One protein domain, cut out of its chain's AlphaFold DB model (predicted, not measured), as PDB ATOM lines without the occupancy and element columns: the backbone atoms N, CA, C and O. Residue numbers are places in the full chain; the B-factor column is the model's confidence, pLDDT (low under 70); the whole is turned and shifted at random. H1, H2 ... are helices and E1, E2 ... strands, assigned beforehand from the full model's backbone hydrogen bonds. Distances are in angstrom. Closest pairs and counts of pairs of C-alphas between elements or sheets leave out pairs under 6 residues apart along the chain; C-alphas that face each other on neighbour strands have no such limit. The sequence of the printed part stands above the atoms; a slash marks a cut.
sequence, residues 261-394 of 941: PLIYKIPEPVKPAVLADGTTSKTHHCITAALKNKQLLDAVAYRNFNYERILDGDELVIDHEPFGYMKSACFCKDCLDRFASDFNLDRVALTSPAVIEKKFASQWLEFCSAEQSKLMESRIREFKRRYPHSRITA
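AT A GLANCE: This is residues 261 to 394 of the 941 residues of an uncharacterized protein of Lentisphaerae bacterium ADurb.Bin242 (UniProt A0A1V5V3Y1). One long helix, H6, runs through most of the length of an elongated domain, and shorter helices pack on it: H3 and H4 towards its first residues, H1 further on, and H2 across its later part. Beside that later part of H6 lies a small parallel sheet of two strands, E3 and E4, while H5 sits by its first residues and the antiparallel hairpin E1 and E2 lies away from H6, next to H1 and H3. You read 134 printed residues with six named helices and four named strands, in the order E1 E2 H1 H2 E3 H3 H4 H5 H6 E4; the class is mixed, helices and strands. The whole is compact, with a radius of gyration of the C-alphas of 16.2 A, and spans 50 by 27 by 23 A.

IN THESE COORDINATES: Start at Pro 261; residues 261 to 271 hold no named helix or strand. Find C-alpha 272 at (-23.005, -21.111, 38.203), where strand E1 begins; it runs to residue 274. After a tight link, strand E2 takes residues 280 to 285, 8.9 A long. Helix H1, residues 287 to 292, measures 8.7 A, and helix H2, residues 294 to 306, measures 17.8 A. Strand E3, residues 315 to 319, is 12.5 A long, and the four-residue helix H3 follows at residues 325 to 328. Helix H4, residues 333 to 342, measures 14.1 A, and helix H5, residues 353 to 359, measures 10.0 A. Look next for C-alpha 361 at (-10.550, -4.064, 46.812): from there helix H6 runs 38.4 A to residue 386. Strand E4, residues 391 to 394, is 10.4 A long and ends at C-alpha 394 at (4.330, -24.851, 41.553).

HOW THE PARTS SIT: Take H6 first, the hub, which touches H1, H2, H3 and H4. With residues 378 to 383 alone it touches H2, closest at the C-alphas of Ala 301 and Arg 379, 5.5 A apart, at a steep tilt of 62 degrees, the same way. With residues 371 to 375 alone it touches H1, where the C-alphas of Leu 291 and Leu 375 come closest at 6.8 A, at a steep tilt of 45 degrees. With residues 364 to 368 alone it touches H3, closest at the C-alphas of Met 326 and Cys 368, 6.6 A. H4 and H6 only just touch, with 3 pairs of C-alphas within 8 A, the closest being Phe 339 and Phe 367 at 6.5 A, and stand about perpendicular at 81 degrees. H5 and H6 are close but not clearly touching; their closest C-alphas, Ile 356 and Trp 364, are 6.9 A apart. E3 and H6 are near each other, with 7 pairs of C-alphas within 10 A. E3 and E4 are parallel at 14 degrees, with N 318 and O 393 within hydrogen-bond range at 2.8 A; with H3, H4, H5 and H6 between them they form a strand-helix-strand unit, two parallel neighbour strands joined through helices. In the hairpin E1 and E2, antiparallel at 121 degrees, look for N 281 and O 273 at 2.8 A. Every O i to N i+4 pair is within hydrogen-bond range in H1, H2, H4, H5 and H6; H3 is too short for such a pair.

THE WHOLE: The two C-alphas farthest apart are those of Gly 313 and Val 348, 50.3 A. The printed part has no cut and no long link; H2 to E3 and H4 to H5 are short links, and the others are tight. The mean pLDDT of the printed part is 84.8, and you will find values under 70 at residues 261 to 269 and 306 to 308.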
ATOM      1  N   PRO A 261     -10.800 -26.149  37.449       51.47
ATOM      2  CA  PRO A 261     -11.855 -27.140  37.244       51.47
ATOM      3  C   PRO A 261     -13.275 -26.563  37.263       51.47
ATOM      4  O   PRO A 261     -14.206 -27.218  36.796       51.47
ATOM      5  N   LEU A 262     -13.460 -25.341  37.764       55.91
ATOM      6  CA  LEU A 262     -14.733 -24.635  37.714       55.91
ATOM      7  C   LEU A 262     -15.047 -24.067  36.324       55.91
ATOM      8  O   LEU A 262     -16.091 -23.436  36.193       55.91
ATOM      9  N   ILE A 263     -14.197 -24.283  35.309       54.88
ATOM     10  CA  ILE A 263     -14.405 -23.810  33.929       54.88
ATOM     11  C   ILE A 263     -15.073 -24.869  33.017       54.88
ATOM     12  O   ILE A 263     -15.664 -24.524  31.991       54.88
ATOM     13  N   TYR A 264     -15.057 -26.159  33.385       52.56
ATOM     14  CA  TYR A 264     -15.503 -27.257  32.509       52.56
ATOM     15  C   TYR A 264     -16.553 -28.166  33.149       52.56
ATOM     16  O   TYR A 264     -16.550 -28.358  34.356       52.56
ATOM     17  N   LYS A 265     -17.437 -28.743  32.311       55.34
ATOM     18  CA  LYS A 265     -18.573 -29.623  32.669       55.34
ATOM     19  C   LYS A 265     -18.266 -30.525  33.867       55.34
ATOM     20  O   LYS A 265     -17.667 -31.596  33.719       55.34
ATOM     21  N   ILE A 266     -18.711 -30.071  35.030       61.00
ATOM     22  CA  ILE A 266     -18.667 -30.801  36.282       61.00
ATOM     23  C   ILE A 266     -19.810 -31.837  36.252       61.00
ATOM     24  O   ILE A 266     -20.905 -31.504  35.795       61.00
ATOM     25  N   PRO A 267     -19.579 -33.092  36.680       57.50
ATOM     26  CA  PRO A 267     -20.583 -34.161  36.617       57.50
ATOM     27  C   PRO A 267     -21.829 -33.937  37.501       57.50
ATOM     28  O   PRO A 267     -22.841 -34.588  37.269       57.50
ATOM     29  N   GLU A 268     -21.797 -32.993  38.448       62.53
ATOM     30  CA  GLU A 268     -22.945 -32.579  39.268       62.53
ATOM     31  C   GLU A 268     -23.137 -31.055  39.221       62.53
ATOM     32  O   GLU A 268     -22.149 -30.324  39.072       62.53
ATOM     33  N   PRO A 269     -24.372 -30.531  39.364       66.00
ATOM     34  CA  PRO A 269     -24.611 -29.102  39.243       66.00
ATOM     35  C   PRO A 269     -24.097 -28.358  40.483       66.00
ATOM     36  O   PRO A 269     -24.828 -28.116  41.442       66.00
ATOM     37  N   VAL A 270     -22.841 -27.907  40.447       76.56
ATOM     38  CA  VAL A 270     -22.468 -26.702  41.197       76.56
ATOM     39  C   VAL A 270     -23.236 -25.550  40.575       76.56
ATOM     40  O   VAL A 270     -23.311 -25.428  39.352       76.56
ATOM     41  N   LYS A 271     -23.815 -24.681  41.400       87.00
ATOM     42  CA  LYS A 271     -24.477 -23.494  40.863       87.00
ATOM     43  C   LYS A 271     -23.466 -22.621  40.087       87.00
ATOM     44  O   LYS A 271     -22.332 -22.452  40.558       87.00
ATOM     45  N   PRO A 272     -23.853 -22.042  38.938       86.62
ATOM     46  CA  PRO A 272     -23.005 -21.111  38.203       86.62
ATOM     47  C   PRO A 272     -22.533 -19.939  39.072       86.62
ATOM     48  O   PRO A 272     -23.214 -19.536  40.021       86.62
ATOM     49  N   ALA A 273     -21.370 -19.375  38.749       88.00
ATOM     50  CA  ALA A 273     -20.925 -18.130  39.361       88.00
ATOM     51  C   ALA A 273     -21.872 -16.984  38.971       88.00
ATOM     52  O   ALA A 273     -22.345 -16.935  37.839       88.00
ATOM     53  N   VAL A 274     -22.125 -16.049  39.886       90.69
ATOM     54  CA  VAL A 274     -22.811 -14.784  39.573       90.69
ATOM     55  C   VAL A 274     -21.737 -13.737  39.303       90.69
ATOM     56  O   VAL A 274     -20.895 -13.510  40.164       90.69
ATOM     57  N   LEU A 275     -21.725 -13.154  38.109       87.81
ATOM     58  CA  LEU A 275     -20.739 -12.170  37.669       87.81
ATOM     59  C   LEU A 275     -21.029 -10.779  38.245       87.81
ATOM     60  O   LEU A 275     -22.058 -10.543  38.882       87.81
ATOM     61  N   ALA A 276     -20.112  -9.841  37.993       84.88
ATOM     62  CA  ALA A 276     -20.200  -8.478  38.504       84.88
ATOM     63  C   ALA A 276     -21.451  -7.702  38.024       84.88
ATOM     64  O   ALA A 276     -21.916  -6.776  38.685       84.88
ATOM     65  N   ASP A 277     -22.017  -8.085  36.881       85.38
ATOM     66  CA  ASP A 277     -23.246  -7.513  36.319       85.38
ATOM     67  C   ASP A 277     -24.528  -8.218  36.813       85.38
ATOM     68  O   ASP A 277     -25.628  -7.904  36.362       85.38
ATOM     69  N   GLY A 278     -24.397  -9.178  37.735       85.50
ATOM     70  CA  GLY A 278     -25.496  -9.985  38.261       85.50
ATOM     71  C   GLY A 278     -25.907 -11.157  37.364       85.50
ATOM     72  O   GLY A 278     -26.757 -11.953  37.765       85.50
ATOM     73  N   THR A 279     -25.310 -11.312  36.179       90.06
ATOM     74  CA  THR A 279     -25.600 -12.442  35.289       90.06
ATOM     75  C   THR A 279     -24.919 -13.721  35.771       90.06
ATOM     76  O   THR A 279     -23.901 -13.701  36.460       90.06
ATOM     77  N   THR A 280     -25.474 -14.878  35.415       89.12
ATOM     78  CA  THR A 280     -24.826 -16.167  35.683       89.12
ATOM     79  C   THR A 280     -23.761 -16.457  34.630       89.12
ATOM     80  O   THR A 280     -24.049 -16.449  33.430       89.12
ATOM     81  N   SER A 281     -22.551 -16.783  35.070       84.25
ATOM     82  CA  SER A 281     -21.459 -17.196  34.195       84.25
ATOM     83  C   SER A 281     -21.800 -18.498  33.474       84.25
ATOM     84  O   SER A 281     -22.273 -19.454  34.081       84.25
ATOM     85  N   LYS A 282     -21.531 -18.556  32.166       78.12
ATOM     86  CA  LYS A 282     -21.671 -19.793  31.374       78.12
ATOM     87  C   LYS A 282     -20.480 -20.733  31.529       78.12
ATOM     88  O   LYS A 282     -20.567 -21.892  31.144       78.12
ATOM     89  N   THR A 283     -19.364 -20.203  32.015       72.88
ATOM     90  CA  THR A 283     -18.094 -20.918  32.092       72.88
ATOM     91  C   THR A 283     -17.666 -21.149  33.527       72.88
ATOM     92  O   THR A 283     -17.160 -22.218  33.800       72.88
ATOM     93  N   HIS A 284     -17.913 -20.220  34.453       78.94
ATOM     94  CA  HIS A 284     -17.421 -20.320  35.829       78.94
ATOM     95  C   HIS A 284     -18.505 -20.811  36.796       78.94
ATOM     96  O   HIS A 284     -19.672 -20.424  36.693       78.94
ATOM     97  N   HIS A 285     -18.105 -21.592  37.797       84.44
ATOM     98  CA  HIS A 285     -18.975 -22.049  38.884       84.44
ATOM     99  C   HIS A 285     -18.687 -21.303  40.195       84.44
ATOM    100  O   HIS A 285     -17.619 -20.723  40.390       84.44
ATOM    101  N   CYS A 286     -19.652 -21.298  41.117       87.94
ATOM    102  CA  CYS A 286     -19.474 -20.689  42.432       87.94
ATOM    103  C   CYS A 286     -18.427 -21.460  43.263       87.94
ATOM    104  O   CYS A 286     -18.698 -22.567  43.730       87.94
ATOM    105  N   ILE A 287     -17.258 -20.851  43.497       86.12
ATOM    106  CA  ILE A 287     -16.137 -21.488  44.209       86.12
ATOM    107  C   ILE A 287     -16.485 -21.872  45.649       86.12
ATOM    108  O   ILE A 287     -16.204 -22.988  46.067       86.12
ATOM    109  N   THR A 288     -17.197 -21.018  46.386       88.88
ATOM    110  CA  THR A 288     -17.598 -21.327  47.764       88.88
ATOM    111  C   THR A 288     -18.575 -22.506  47.824       88.88
ATOM    112  O   THR A 288     -18.527 -23.288  48.772       88.88
ATOM    113  N   ALA A 289     -19.444 -22.672  46.820       88.06
ATOM    114  CA  ALA A 289     -20.313 -23.846  46.728       88.06
ATOM    115  C   ALA A 289     -19.513 -25.109  46.370       88.06
ATOM    116  O   ALA A 289     -19.727 -26.154  46.981       88.06
ATOM    117  N   ALA A 290     -18.558 -25.004  45.441       85.81
ATOM    118  CA  ALA A 290     -17.676 -26.110  45.076       85.81
ATOM    119  C   ALA A 290     -16.813 -26.581  46.259       85.81
ATOM    120  O   ALA A 290     -16.767 -27.773  46.537       85.81
ATOM    121  N   LEU A 291     -16.215 -25.653  47.016       86.50
ATOM    122  CA  LEU A 291     -15.401 -25.951  48.202       86.50
ATOM    123  C   LEU A 291     -16.175 -26.671  49.319       86.50
ATOM    124  O   LEU A 291     -15.564 -27.352  50.140       86.50
ATOM    125  N   LYS A 292     -17.509 -26.559  49.351       87.06
ATOM    126  CA  LYS A 292     -18.368 -27.308  50.285       87.06
ATOM    127  C   LYS A 292     -18.706 -28.718  49.793       87.06
ATOM    128  O   LYS A 292     -19.052 -29.568  50.611       87.06
ATOM    129  N   ASN A 293     -18.614 -28.986  48.490       85.31
ATOM    130  CA  ASN A 293     -18.899 -30.298  47.914       85.31
ATOM    131  C   ASN A 293     -17.597 -31.101  47.751       85.31
ATOM    132  O   ASN A 293     -16.988 -31.134  46.684       85.31
ATOM    133  N   LYS A 294     -17.161 -31.762  48.830       80.75
ATOM    134  CA  LYS A 294     -15.921 -32.556  48.825       80.75
ATOM    135  C   LYS A 294     -15.948 -33.688  47.791       80.75
ATOM    136  O   LYS A 294     -14.975 -33.861  47.070       80.75
ATOM    137  N   GLN A 295     -17.063 -34.414  47.686       80.12
ATOM    138  CA  GLN A 295     -17.210 -35.522  46.736       80.12
ATOM    139  C   GLN A 295     -16.991 -35.056  45.294       80.12
ATOM    140  O   GLN A 295     -16.354 -35.745  44.500       80.12
ATOM    141  N   LEU A 296     -17.472 -33.859  44.974       78.50
ATOM    142  CA  LEU A 296     -17.236 -33.248  43.684       78.50
ATOM    143  C   LEU A 296     -15.766 -32.915  43.444       78.50
ATOM    144  O   LEU A 296     -15.244 -33.232  42.378       78.50
ATOM    145  N   LEU A 297     -15.111 -32.254  44.400       77.62
ATOM    146  CA  LEU A 297     -13.695 -31.910  44.272       77.62
ATOM    147  C   LEU A 297     -12.843 -33.166  44.095       77.62
ATOM    148  O   LEU A 297     -11.990 -33.193  43.211       77.62
ATOM    149  N   ASP A 298     -13.152 -34.221  44.849       76.31
ATOM    150  CA  ASP A 298     -12.504 -35.524  44.732       76.31
ATOM    151  C   ASP A 298     -12.777 -36.152  43.351       76.31
ATOM    152  O   ASP A 298     -11.857 -36.678  42.731       76.31
ATOM    153  N   ALA A 299     -13.998 -36.047  42.808       75.62
ATOM    154  CA  ALA A 299     -14.352 -36.560  41.479       75.62
ATOM    155  C   ALA A 299     -13.703 -35.769  40.329       75.62
ATOM    156  O   ALA A 299     -13.283 -36.347  39.326       75.62
ATOM    157  N   VAL A 300     -13.590 -34.448  40.456       74.75
ATOM    158  CA  VAL A 300     -12.907 -33.593  39.477       74.75
ATOM    159  C   VAL A 300     -11.399 -33.833  39.528       74.75
ATOM    160  O   VAL A 300     -10.769 -34.013  38.486       74.75
ATOM    161  N   ALA A 301     -10.814 -33.888  40.725       74.44
ATOM    162  CA  ALA A 301      -9.426 -34.290  40.905       74.44
ATOM    163  C   ALA A 301      -9.195 -35.697  40.334       74.44
ATOM    164  O   ALA A 301      -8.263 -35.891  39.559       74.44
ATOM    165  N   TYR A 302     -10.109 -36.641  40.601       72.06
ATOM    166  CA  TYR A 302     -10.076 -37.986  40.032       72.06
ATOM    167  C   TYR A 302     -10.027 -37.966  38.523       72.06
ATOM    168  O   TYR A 302      -9.175 -38.620  37.934       72.06
ATOM    169  N   ARG A 303     -10.923 -37.203  37.908       72.44
ATOM    170  CA  ARG A 303     -10.994 -37.071  36.465       72.44
ATOM    171  C   ARG A 303      -9.675 -36.555  35.895       72.44
ATOM    172  O   ARG A 303      -9.175 -37.167  34.964       72.44
ATOM    173  N   ASN A 304      -9.116 -35.484  36.461       71.00
ATOM    174  CA  ASN A 304      -7.857 -34.909  35.979       71.00
ATOM    175  C   ASN A 304      -6.731 -35.949  36.025       71.00
ATOM    176  O   ASN A 304      -6.128 -36.232  35.002       71.00
ATOM    177  N   PHE A 305      -6.543 -36.607  37.171       73.31
ATOM    178  CA  PHE A 305      -5.420 -37.527  37.357       73.31
ATOM    179  C   PHE A 305      -5.592 -38.889  36.675       73.31
ATOM    180  O   PHE A 305      -4.604 -39.571  36.453       73.31
ATOM    181  N   ASN A 306      -6.813 -39.308  36.332       65.88
ATOM    182  CA  ASN A 306      -7.041 -40.609  35.695       65.88
ATOM    183  C   ASN A 306      -6.937 -40.599  34.168       65.88
ATOM    184  O   ASN A 306      -6.760 -41.665  33.579       65.88
ATOM    185  N   TYR A 307      -7.079 -39.442  33.515       61.94
ATOM    186  CA  TYR A 307      -6.806 -39.341  32.074       61.94
ATOM    187  C   TYR A 307      -5.310 -39.382  31.764       61.94
ATOM    188  O   TYR A 307      -4.906 -39.582  30.621       61.94
ATOM    189  N   GLU A 308      -4.489 -39.206  32.789       64.38
ATOM    190  CA  GLU A 308      -3.076 -38.936  32.672       64.38
ATOM    191  C   GLU A 308      -2.327 -40.097  33.320       64.38
ATOM    192  O   GLU A 308      -2.615 -40.490  34.446       64.38
ATOM    193  N   ARG A 309      -1.416 -40.732  32.578       75.38
ATOM    194  CA  ARG A 309      -0.771 -42.001  32.968       75.38
ATOM    195  C   ARG A 309       0.309 -41.822  34.038       75.38
ATOM    196  O   ARG A 309       1.376 -42.418  33.953       75.38
ATOM    197  N   ILE A 310       0.056 -40.970  35.023       84.19
ATOM    198  CA  ILE A 310       0.988 -40.674  36.101       84.19
ATOM    199  C   ILE A 310       1.112 -41.864  37.063       84.19
ATOM    200  O   ILE A 310       0.117 -42.501  37.425       84.19
ATOM    201  N   LEU A 311       2.348 -42.176  37.457       88.62
ATOM    202  CA  LEU A 311       2.689 -43.248  38.390       88.62
ATOM    203  C   LEU A 311       3.181 -42.675  39.724       88.62
ATOM    204  O   LEU A 311       3.620 -41.533  39.812       88.62
ATOM    205  N   ASP A 312       3.137 -43.471  40.789       91.50
ATOM    206  CA  ASP A 312       3.696 -43.034  42.069       91.50
ATOM    207  C   ASP A 312       5.219 -42.834  41.958       91.50
ATOM    208  O   ASP A 312       5.936 -43.662  41.392       91.50
ATOM    209  N   GLY A 313       5.711 -41.699  42.459       90.44
ATOM    210  CA  GLY A 313       7.095 -41.256  42.272       90.44
ATOM    211  C   GLY A 313       7.367 -40.474  40.975       90.44
ATOM    212  O   GLY A 313       8.525 -40.105  40.747       90.44
ATOM    213  N   ASP A 314       6.344 -40.222  40.148       91.19
ATOM    214  CA  ASP A 314       6.326 -39.141  39.145       91.19
ATOM    215  C   ASP A 314       6.062 -37.785  39.834       91.19
ATOM    216  O   ASP A 314       6.078 -37.680  41.063       91.19
ATOM    217  N   GLU A 315       5.826 -36.723  39.071       91.38
ATOM    218  CA  GLU A 315       5.685 -35.369  39.597       91.38
ATOM    219  C   GLU A 315       4.407 -34.658  39.139       91.38
ATOM    220  O   GLU A 315       3.946 -34.846  38.021       91.38
ATOM    221  N   LEU A 316       3.863 -33.789  39.994       91.38
ATOM    222  CA  LEU A 316       2.808 -32.838  39.657       91.38
ATOM    223  C   LEU A 316       3.366 -31.408  39.621       91.38
ATOM    224  O   LEU A 316       3.822 -30.902  40.643       91.38
ATOM    225  N   VAL A 317       3.249 -30.727  38.484       91.12
ATOM    226  CA  VAL A 317       3.493 -29.283  38.351       91.12
ATOM    227  C   VAL A 317       2.158 -28.552  38.381       91.12
ATOM    228  O   VAL A 317       1.297 -28.773  37.533       91.12
ATOM    229  N   ILE A 318       1.977 -27.652  39.339       91.12
ATOM    230  CA  ILE A 318       0.821 -26.763  39.424       91.12
ATOM    231  C   ILE A 318       1.070 -25.588  38.484       91.12
ATOM    232  O   ILE A 318       1.914 -24.748  38.777       91.12
ATOM    233  N   ASP A 319       0.337 -25.544  37.374       87.88
ATOM    234  CA  ASP A 319       0.375 -24.471  36.374       87.88
ATOM    235  C   ASP A 319      -1.007 -23.802  36.308       87.88
ATOM    236  O   ASP A 319      -1.766 -23.913  35.343       87.88
ATOM    237  N   HIS A 320      -1.400 -23.221  37.444       86.81
ATOM    238  CA  HIS A 320      -2.715 -22.613  37.635       86.81
ATOM    239  C   HIS A 320      -2.605 -21.097  37.568       86.81
ATOM    240  O   HIS A 320      -2.036 -20.471  38.454       86.81
ATOM    241  N   GLU A 321      -3.194 -20.494  36.542       86.19
ATOM    242  CA  GLU A 321      -3.070 -19.061  36.284       86.19
ATOM    243  C   GLU A 321      -4.458 -18.405  36.240       86.19
ATOM    244  O   GLU A 321      -5.052 -18.271  35.166       86.19
ATOM    245  N   PRO A 322      -5.035 -18.012  37.394       85.25
ATOM    246  CA  PRO A 322      -6.386 -17.452  37.468       85.25
ATOM    247  C   PRO A 322      -6.464 -16.005  36.931       85.25
ATOM    248  O   PRO A 322      -6.976 -15.102  37.594       85.25
ATOM    249  N   PHE A 323      -5.959 -15.747  35.723       82.56
ATOM    250  CA  PHE A 323      -5.934 -14.419  35.117       82.56
ATOM    251  C   PHE A 323      -7.326 -13.798  35.027       82.56
ATOM    252  O   PHE A 323      -8.281 -14.402  34.540       82.56
ATOM    253  N   GLY A 324      -7.440 -12.555  35.495       78.25
ATOM    254  CA  GLY A 324      -8.709 -11.828  35.501       78.25
ATOM    255  C   GLY A 324      -9.746 -12.366  36.492       78.25
ATOM    256  O   GLY A 324     -10.853 -11.824  36.531       78.25
ATOM    257  N   TYR A 325      -9.402 -13.358  37.328       80.69
ATOM    258  CA  TYR A 325     -10.333 -13.970  38.280       80.69
ATOM    259  C   TYR A 325     -10.936 -12.963  39.258       80.69
ATOM    260  O   TYR A 325     -12.101 -13.082  39.603       80.69
ATOM    261  N   MET A 326     -10.212 -11.903  39.624       80.12
ATOM    262  CA  MET A 326     -10.758 -10.785  40.410       80.12
ATOM    263  C   MET A 326     -12.089 -10.244  39.858       80.12
ATOM    264  O   MET A 326     -13.003  -9.953  40.628       80.12
ATOM    265  N   LYS A 327     -12.209 -10.146  38.525       75.38
ATOM    266  CA  LYS A 327     -13.398  -9.631  37.828       75.38
ATOM    267  C   LYS A 327     -14.432 -10.714  37.523       75.38
ATOM    268  O   LYS A 327     -15.610 -10.402  37.365       75.38
ATOM    269  N   SER A 328     -14.003 -11.971  37.400       77.75
ATOM    270  CA  SER A 328     -14.886 -13.118  37.136       77.75
ATOM    271  C   SER A 328     -15.243 -13.931  38.387       77.75
ATOM    272  O   SER A 328     -15.955 -14.933  38.280       77.75
ATOM    273  N   ALA A 329     -14.793 -13.496  39.567       84.56
ATOM    274  CA  ALA A 329     -15.140 -14.081  40.852       84.56
ATOM    275  C   ALA A 329     -16.657 -14.044  41.076       84.56
ATOM    276  O   ALA A 329     -17.384 -13.201  40.549       84.56
ATOM    277  N   CYS A 330     -17.153 -14.996  41.861       90.50
ATOM    278  CA  CYS A 330     -18.583 -15.152  42.084       90.50
ATOM    279  C   CYS A 330     -19.093 -14.167  43.151       90.50
ATOM    280  O   CYS A 330     -18.691 -14.243  44.308       90.50
ATOM    281  N   PHE A 331     -20.060 -13.327  42.786       91.81
ATOM    282  CA  PHE A 331     -20.764 -12.368  43.645       91.81
ATOM    283  C   PHE A 331     -22.122 -12.892  44.145       91.81
ATOM    284  O   PHE A 331     -23.016 -12.122  44.497       91.81
ATOM    285  N   CYS A 332     -22.325 -14.214  44.171       91.88
ATOM    286  CA  CYS A 332     -23.561 -14.781  44.714       91.88
ATOM    287  C   CYS A 332     -23.639 -14.588  46.238       91.88
ATOM    288  O   CYS A 332     -22.622 -14.355  46.896       91.88
ATOM    289  N   LYS A 333     -24.839 -14.763  46.812       92.12
ATOM    290  CA  LYS A 333     -25.082 -14.617  48.257       92.12
ATOM    291  C   LYS A 333     -24.046 -15.362  49.109       92.12
ATOM    292  O   LYS A 333     -23.437 -14.740  49.962       92.12
ATOM    293  N   ASP A 334     -23.790 -16.639  48.833       92.31
ATOM    294  CA  ASP A 334     -22.865 -17.463  49.627       92.31
ATOM    295  C   ASP A 334     -21.429 -16.921  49.631       92.31
ATOM    296  O   ASP A 334     -20.770 -16.959  50.667       92.31
ATOM    297  N   CYS A 335     -20.946 -16.427  48.487       92.81
ATOM    298  CA  CYS A 335     -19.603 -15.859  48.388       92.81
ATOM    299  C   CYS A 335     -19.518 -14.526  49.129       92.81
ATOM    300  O   CYS A 335     -18.554 -14.295  49.848       92.81
ATOM    301  N   LEU A 336     -20.534 -13.669  48.994       94.00
ATOM    302  CA  LEU A 336     -20.580 -12.379  49.683       94.00
ATOM    303  C   LEU A 336     -20.748 -12.529  51.195       94.00
ATOM    304  O   LEU A 336     -20.132 -11.783  51.947       94.00
ATOM    305  N   ASP A 337     -21.553 -13.491  51.647       93.62
ATOM    306  CA  ASP A 337     -21.721 -13.797  53.071       93.62
ATOM    307  C   ASP A 337     -20.409 -14.304  53.668       93.62
ATOM    308  O   ASP A 337     -20.010 -13.886  54.753       93.62
ATOM    309  N   ARG A 338     -19.706 -15.176  52.937       94.12
ATOM    310  CA  ARG A 338     -18.405 -15.661  53.378       94.12
ATOM    311  C   ARG A 338     -17.350 -14.560  53.358       94.12
ATOM    312  O   ARG A 338     -16.611 -14.442  54.322       94.12
ATOM    313  N   PHE A 339     -17.298 -13.744  52.312       95.88
ATOM    314  CA  PHE A 339     -16.397 -12.597  52.250       95.88
ATOM    315  C   PHE A 339     -16.650 -11.617  53.404       95.88
ATOM    316  O   PHE A 339     -15.710 -11.200  54.073       95.88
ATOM    317  N   ALA A 340     -17.919 -11.312  53.695       96.19
ATOM    318  CA  ALA A 340     -18.290 -10.504  54.851       96.19
ATOM    319  C   ALA A 340     -17.794 -11.128  56.162       96.19
ATOM    320  O   ALA A 340     -17.217 -10.432  56.991       96.19
ATOM    321  N   SER A 341     -17.970 -12.441  56.326       95.88
ATOM    322  CA  SER A 341     -17.513 -13.171  57.510       95.88
ATOM    323  C   SER A 341     -15.987 -13.196  57.646       95.88
ATOM    324  O   SER A 341     -15.480 -12.928  58.731       95.88
ATOM    325  N   ASP A 342     -15.257 -13.513  56.572       95.50
ATOM    326  CA  ASP A 342     -13.795 -13.682  56.574       95.50
ATOM    327  C   ASP A 342     -13.081 -12.360  56.938       95.50
ATOM    328  O   ASP A 342     -12.007 -12.385  57.534       95.50
ATOM    329  N   PHE A 343     -13.700 -11.207  56.641       96.19
ATOM    330  CA  PHE A 343     -13.137  -9.870  56.880       96.19
ATOM    331  C   PHE A 343     -13.924  -9.019  57.891       96.19
ATOM    332  O   PHE A 343     -13.660  -7.823  58.013       96.19
ATOM    333  N   ASN A 344     -14.879  -9.615  58.617       95.94
ATOM    334  CA  ASN A 344     -15.745  -8.932  59.588       95.94
ATOM    335  C   ASN A 344     -16.401  -7.644  59.030       95.94
ATOM    336  O   ASN A 344     -16.394  -6.588  59.664       95.94
ATOM    337  N   LEU A 345     -16.927  -7.725  57.806       94.56
ATOM    338  CA  LEU A 345     -17.600  -6.624  57.119       94.56
ATOM    339  C   LEU A 345     -19.113  -6.708  57.330       94.56
ATOM    340  O   LEU A 345     -19.692  -7.794  57.358       94.56
ATOM    341  N   ASP A 346     -19.777  -5.555  57.392       93.00
ATOM    342  CA  ASP A 346     -21.236  -5.518  57.351       93.00
ATOM    343  C   ASP A 346     -21.723  -6.013  55.982       93.00
ATOM    344  O   ASP A 346     -21.476  -5.398  54.939       93.00
ATOM    345  N   ARG A 347     -22.456  -7.129  55.985       91.19
ATOM    346  CA  ARG A 347     -23.017  -7.730  54.775       91.19
ATOM    347  C   ARG A 347     -23.926  -6.763  54.013       91.19
ATOM    348  O   ARG A 347     -23.998  -6.860  52.783       91.19
ATOM    349  N   VAL A 348     -24.591  -5.840  54.710       89.25
ATOM    350  CA  VAL A 348     -25.457  -4.809  54.117       89.25
ATOM    351  C   VAL A 348     -24.638  -3.764  53.354       89.25
ATOM    352  O   VAL A 348     -25.122  -3.216  52.367       89.25
ATOM    353  N   ALA A 349     -23.373  -3.543  53.724       86.69
ATOM    354  CA  ALA A 349     -22.473  -2.632  53.017       86.69
ATOM    355  C   ALA A 349     -21.949  -3.198  51.680       86.69
ATOM    356  O   ALA A 349     -21.447  -2.443  50.844       86.69
ATOM    357  N   LEU A 350     -22.093  -4.508  51.443       89.62
ATOM    358  CA  LEU A 350     -21.673  -5.200  50.218       89.62
ATOM    359  C   LEU A 350     -22.797  -5.202  49.167       89.62
ATOM    360  O   LEU A 350     -23.312  -6.253  48.776       89.62
ATOM    361  N   THR A 351     -23.222  -4.005  48.757       78.19
ATOM    362  CA  THR A 351     -24.411  -3.810  47.908       78.19
ATOM    363  C   THR A 351     -24.175  -4.099  46.428       78.19
ATOM    364  O   THR A 351     -25.118  -4.457  45.726       78.19
ATOM    365  N   SER A 352     -22.939  -3.956  45.937       82.69
ATOM    366  CA  SER A 352     -22.592  -4.266  44.550       82.69
ATOM    367  C   SER A 352     -21.100  -4.581  44.358       82.69
ATOM    368  O   SER A 352     -20.267  -4.151  45.160       82.69
ATOM    369  N   PRO A 353     -20.736  -5.267  43.261       83.75
ATOM    370  CA  PRO A 353     -19.345  -5.503  42.863       83.75
ATOM    371  C   PRO A 353     -18.531  -4.211  42.741       83.75
ATOM    372  O   PRO A 353     -17.421  -4.142  43.251       83.75
ATOM    373  N   ALA A 354     -19.120  -3.140  42.199       85.81
ATOM    374  CA  ALA A 354     -18.468  -1.830  42.118       85.81
ATOM    375  C   ALA A 354     -18.148  -1.230  43.501       85.81
ATOM    376  O   ALA A 354     -17.140  -0.544  43.669       85.81
ATOM    377  N   VAL A 355     -18.992  -1.477  44.514       90.19
ATOM    378  CA  VAL A 355     -18.699  -1.062  45.895       90.19
ATOM    379  C   VAL A 355     -17.544  -1.877  46.469       90.19
ATOM    380  O   VAL A 355     -16.673  -1.298  47.117       90.19
ATOM    381  N   ILE A 356     -17.503  -3.181  46.196       89.00
ATOM    382  CA  ILE A 356     -16.415  -4.069  46.620       89.00
ATOM    383  C   ILE A 356     -15.093  -3.639  45.976       89.00
ATOM    384  O   ILE A 356     -14.137  -3.370  46.693       89.00
ATOM    385  N   GLU A 357     -15.061  -3.451  44.656       85.06
ATOM    386  CA  GLU A 357     -13.873  -3.003  43.919       85.06
ATOM    387  C   GLU A 357     -13.386  -1.610  44.340       85.06
ATOM    388  O   GLU A 357     -12.196  -1.329  44.261       85.06
ATOM    389  N   LYS A 358     -14.279  -0.720  44.793       88.12
ATOM    390  CA  LYS A 358     -13.903   0.644  45.193       88.12
ATOM    391  C   LYS A 358     -13.509   0.766  46.664       88.12
ATOM    392  O   LYS A 358     -12.616   1.545  46.984       88.12
ATOM    393  N   LYS A 359     -14.219   0.085  47.569       93.00
ATOM    394  CA  LYS A 359     -14.066   0.260  49.027       93.00
ATOM    395  C   LYS A 359     -13.352  -0.897  49.716       93.00
ATOM    396  O   LYS A 359     -12.775  -0.686  50.775       93.00
ATOM    397  N   PHE A 360     -13.407  -2.092  49.136       93.56
ATOM    398  CA  PHE A 360     -12.937  -3.335  49.749       93.56
ATOM    399  C   PHE A 360     -12.003  -4.121  48.816       93.56
ATOM    400  O   PHE A 360     -11.910  -5.342  48.917       93.56
ATOM    401  N   ALA A 361     -11.332  -3.437  47.880       90.94
ATOM    402  CA  ALA A 361     -10.550  -4.064  46.812       90.94
ATOM    403  C   ALA A 361      -9.464  -5.001  47.353       90.94
ATOM    404  O   ALA A 361      -9.320  -6.126  46.883       90.94
ATOM    405  N   SER A 362      -8.725  -4.547  48.368       91.56
ATOM    406  CA  SER A 362      -7.641  -5.310  48.989       91.56
ATOM    407  C   SER A 362      -8.160  -6.558  49.705       91.56
ATOM    408  O   SER A 362      -7.607  -7.638  49.518       91.56
ATOM    409  N   GLN A 363      -9.254  -6.438  50.464       94.88
ATOM    410  CA  GLN A 363      -9.892  -7.573  51.134       94.88
ATOM    411  C   GLN A 363     -10.466  -8.558  50.112       94.88
ATOM    412  O   GLN A 363     -10.337  -9.767  50.271       94.88
ATOM    413  N   TRP A 364     -11.082  -8.056  49.039       93.25
ATOM    414  CA  TRP A 364     -11.629  -8.899  47.978       93.25
ATOM    415  C   TRP A 364     -10.536  -9.666  47.235       93.25
ATOM    416  O   TRP A 364     -10.698 -10.851  46.950       93.25
ATOM    417  N   LEU A 365      -9.402  -9.018  46.972       92.06
ATOM    418  CA  LEU A 365      -8.229  -9.662  46.396       92.06
ATOM    419  C   LEU A 365      -7.696 -10.774  47.299       92.06
ATOM    420  O   LEU A 365      -7.425 -11.881  46.829       92.06
ATOM    421  N   GLU A 366      -7.589 -10.502  48.598       93.00
ATOM    422  CA  GLU A 366      -7.165 -11.496  49.575       93.00
ATOM    423  C   GLU A 366      -8.146 -12.678  49.651       93.00
ATOM    424  O   GLU A 366      -7.713 -13.834  49.646       93.00
ATOM    425  N   PHE A 367      -9.454 -12.405  49.637       93.75
ATOM    426  CA  PHE A 367     -10.503 -13.421  49.558       93.75
ATOM    427  C   PHE A 367     -10.350 -14.298  48.311       93.75
ATOM    428  O   PHE A 367     -10.280 -15.522  48.422       93.75
ATOM    429  N   CYS A 368     -10.242 -13.681  47.130       91.25
ATOM    430  CA  CYS A 368     -10.079 -14.387  45.860       91.25
ATOM    431  C   CYS A 368      -8.830 -15.272  45.869       91.25
ATOM    432  O   CYS A 368      -8.890 -16.425  45.442       91.25
ATOM    433  N   SER A 369      -7.718 -14.754  46.391       91.25
ATOM    434  CA  SER A 369      -6.479 -15.518  46.485       91.25
ATOM    435  C   SER A 369      -6.598 -16.698  47.449       91.25
ATOM    436  O   SER A 369      -6.191 -17.810  47.117       91.25
ATOM    437  N   ALA A 370      -7.240 -16.502  48.605       92.19
ATOM    438  CA  ALA A 370      -7.497 -17.576  49.558       92.19
ATOM    439  C   ALA A 370      -8.390 -18.683  48.971       92.19
ATOM    440  O   ALA A 370      -8.127 -19.863  49.208       92.19
ATOM    441  N   GLU A 371      -9.415 -18.329  48.190       88.69
ATOM    442  CA  GLU A 371     -10.276 -19.307  47.517       88.69
ATOM    443  C   GLU A 371      -9.515 -20.151  46.499       88.69
ATOM    444  O   GLU A 371      -9.642 -21.378  46.496       88.69
ATOM    445  N   GLN A 372      -8.690 -19.507  45.673       87.94
ATOM    446  CA  GLN A 372      -7.888 -20.195  44.665       87.94
ATOM    447  C   GLN A 372      -6.876 -21.151  45.307       87.94
ATOM    448  O   GLN A 372      -6.764 -22.305  44.889       87.94
ATOM    449  N   SER A 373      -6.207 -20.732  46.385       89.31
ATOM    450  CA  SER A 373      -5.301 -21.612  47.131       89.31
ATOM    451  C   SER A 373      -6.027 -22.806  47.757       89.31
ATOM    452  O   SER A 373      -5.559 -23.931  47.613       89.31
ATOM    453  N   LYS A 374      -7.199 -22.612  48.381       88.81
ATOM    454  CA  LYS A 374      -7.992 -23.719  48.960       88.81
ATOM    455  C   LYS A 374      -8.434 -24.732  47.906       88.81
ATOM    456  O   LYS A 374      -8.421 -25.939  48.156       88.81
ATOM    457  N   LEU A 375      -8.811 -24.256  46.719       85.75
ATOM    458  CA  LEU A 375      -9.138 -25.134  45.601       85.75
ATOM    459  C   LEU A 375      -7.917 -25.974  45.199       85.75
ATOM    460  O   LEU A 375      -8.042 -27.191  45.059       85.75
ATOM    461  N   MET A 376      -6.735 -25.364  45.075       87.81
ATOM    462  CA  MET A 376      -5.505 -26.096  44.751       87.81
ATOM    463  C   MET A 376      -5.106 -27.087  45.847       87.81
ATOM    464  O   MET A 376      -4.799 -28.236  45.533       87.81
ATOM    465  N   GLU A 377      -5.192 -26.693  47.117       89.88
ATOM    466  CA  GLU A 377      -4.926 -27.570  48.261       89.88
ATOM    467  C   GLU A 377      -5.768 -28.851  48.188       89.88
ATOM    468  O   GLU A 377      -5.246 -29.952  48.367       89.88
ATOM    469  N   SER A 378      -7.064 -28.732  47.874       85.00
ATOM    470  CA  SER A 378      -7.952 -29.896  47.762       85.00
ATOM    471  C   SER A 378      -7.502 -30.881  46.672       85.00
ATOM    472  O   SER A 378      -7.479 -32.090  46.905       85.00
ATOM    473  N   ARG A 379      -7.053 -30.373  45.515       85.12
ATOM    474  CA  ARG A 379      -6.556 -31.193  44.395       85.12
ATOM    475  C   ARG A 379      -5.247 -31.882  44.753       85.12
ATOM    476  O   ARG A 379      -5.077 -33.068  44.491       85.12
ATOM    477  N   ILE A 380      -4.339 -31.141  45.376       90.00
ATOM    478  CA  ILE A 380      -3.029 -31.627  45.814       90.00
ATOM    479  C   ILE A 380      -3.172 -32.713  46.875       90.00
ATOM    480  O   ILE A 380      -2.477 -33.727  46.824       90.00
ATOM    481  N   ARG A 381      -4.111 -32.542  47.807       89.12
ATOM    482  CA  ARG A 381      -4.420 -33.551  48.818       89.12
ATOM    483  C   ARG A 381      -4.891 -34.854  48.179       89.12
ATOM    484  O   ARG A 381      -4.421 -35.920  48.568       89.12
ATOM    485  N   GLU A 382      -5.781 -34.773  47.193       86.25
ATOM    486  CA  GLU A 382      -6.249 -35.958  46.472       86.25
ATOM    487  C   GLU A 382      -5.134 -36.606  45.638       86.25
ATOM    488  O   GLU A 382      -5.029 -37.832  45.603       86.25
ATOM    489  N   PHE A 383      -4.253 -35.801  45.038       88.69
ATOM    490  CA  PHE A 383      -3.069 -36.296  44.339       88.69
ATOM    491  C   PHE A 383      -2.131 -37.066  45.279       88.69
ATOM    492  O   PHE A 383      -1.863 -38.242  45.042       88.69
ATOM    493  N   LYS A 384      -1.699 -36.458  46.397       91.69
ATOM    494  CA  LYS A 384      -0.831 -37.112  47.398       91.69
ATOM    495  C   LYS A 384      -1.472 -38.357  48.014       91.69
ATOM    496  O   LYS A 384      -0.756 -39.269  48.409       91.69
ATOM    497  N   ARG A 385      -2.807 -38.425  48.100       90.69
ATOM    498  CA  ARG A 385      -3.510 -39.625  48.584       90.69
ATOM    499  C   ARG A 385      -3.296 -40.830  47.663       90.69
ATOM    500  O   ARG A 385      -3.296 -41.958  48.147       90.69
ATOM    501  N   ARG A 386      -3.151 -40.608  46.354       87.62
ATOM    502  CA  ARG A 386      -2.945 -41.669  45.351       87.62
ATOM    503  C   ARG A 386      -1.480 -41.928  45.048       87.62
ATOM    504  O   ARG A 386      -1.112 -43.076  44.830       87.62
ATOM    505  N   TYR A 387      -0.684 -40.867  45.048       92.44
ATOM    506  CA  TYR A 387       0.728 -40.874  44.687       92.44
ATOM    507  C   TYR A 387       1.554 -40.292  45.849       92.44
ATOM    508  O   TYR A 387       2.023 -39.150  45.782       92.44
ATOM    509  N   PRO A 388       1.657 -41.015  46.982       94.00
ATOM    510  CA  PRO A 388       2.259 -40.496  48.211       94.00
ATOM    511  C   PRO A 388       3.754 -40.177  48.083       94.00
ATOM    512  O   PRO A 388       4.246 -39.325  48.826       94.00
ATOM    513  N   HIS A 389       4.471 -40.808  47.148       95.12
ATOM    514  CA  HIS A 389       5.901 -40.583  46.927       95.12
ATOM    515  C   HIS A 389       6.186 -39.569  45.809       95.12
ATOM    516  O   HIS A 389       7.338 -39.188  45.602       95.12
ATOM    517  N   SER A 390       5.159 -39.112  45.089       93.62
ATOM    518  CA  SER A 390       5.307 -38.124  44.020       93.62
ATOM    519  C   SER A 390       5.643 -36.733  44.542       93.62
ATOM    520  O   SER A 390       5.151 -36.312  45.589       93.62
ATOM    521  N   ARG A 391       6.448 -35.982  43.786       93.56
ATOM    522  CA  ARG A 391       6.793 -34.584  44.101       93.56
ATOM    523  C   ARG A 391       5.717 -33.631  43.585       93.56
ATOM    524  O   ARG A 391       5.004 -33.951  42.638       93.56
ATOM    525  N   ILE A 392       5.587 -32.472  44.222       95.19
ATOM    526  CA  ILE A 392       4.666 -31.411  43.818       95.19
ATOM    527  C   ILE A 392       5.412 -30.099  43.731       95.19
ATOM    528  O   ILE A 392       5.987 -29.627  44.708       95.19
ATOM    529  N   THR A 393       5.346 -29.457  42.582       95.38
ATOM    530  CA  THR A 393       5.995 -28.174  42.346       95.38
ATOM    531  C   THR A 393       4.991 -27.184  41.797       95.38
ATOM    532  O   THR A 393       3.954 -27.566  41.263       95.38
ATOM    533  N   ALA A 394       5.243 -25.895  41.998       94.69
ATOM    534  CA  ALA A 394       4.330 -24.851  41.553       94.69
ATOM    535  C   ALA A 394       5.031 -23.898  40.597       94.69
ATOM    536  O   ALA A 394       5.960 -23.193  41.000       94.69
TER     537      ALA A 394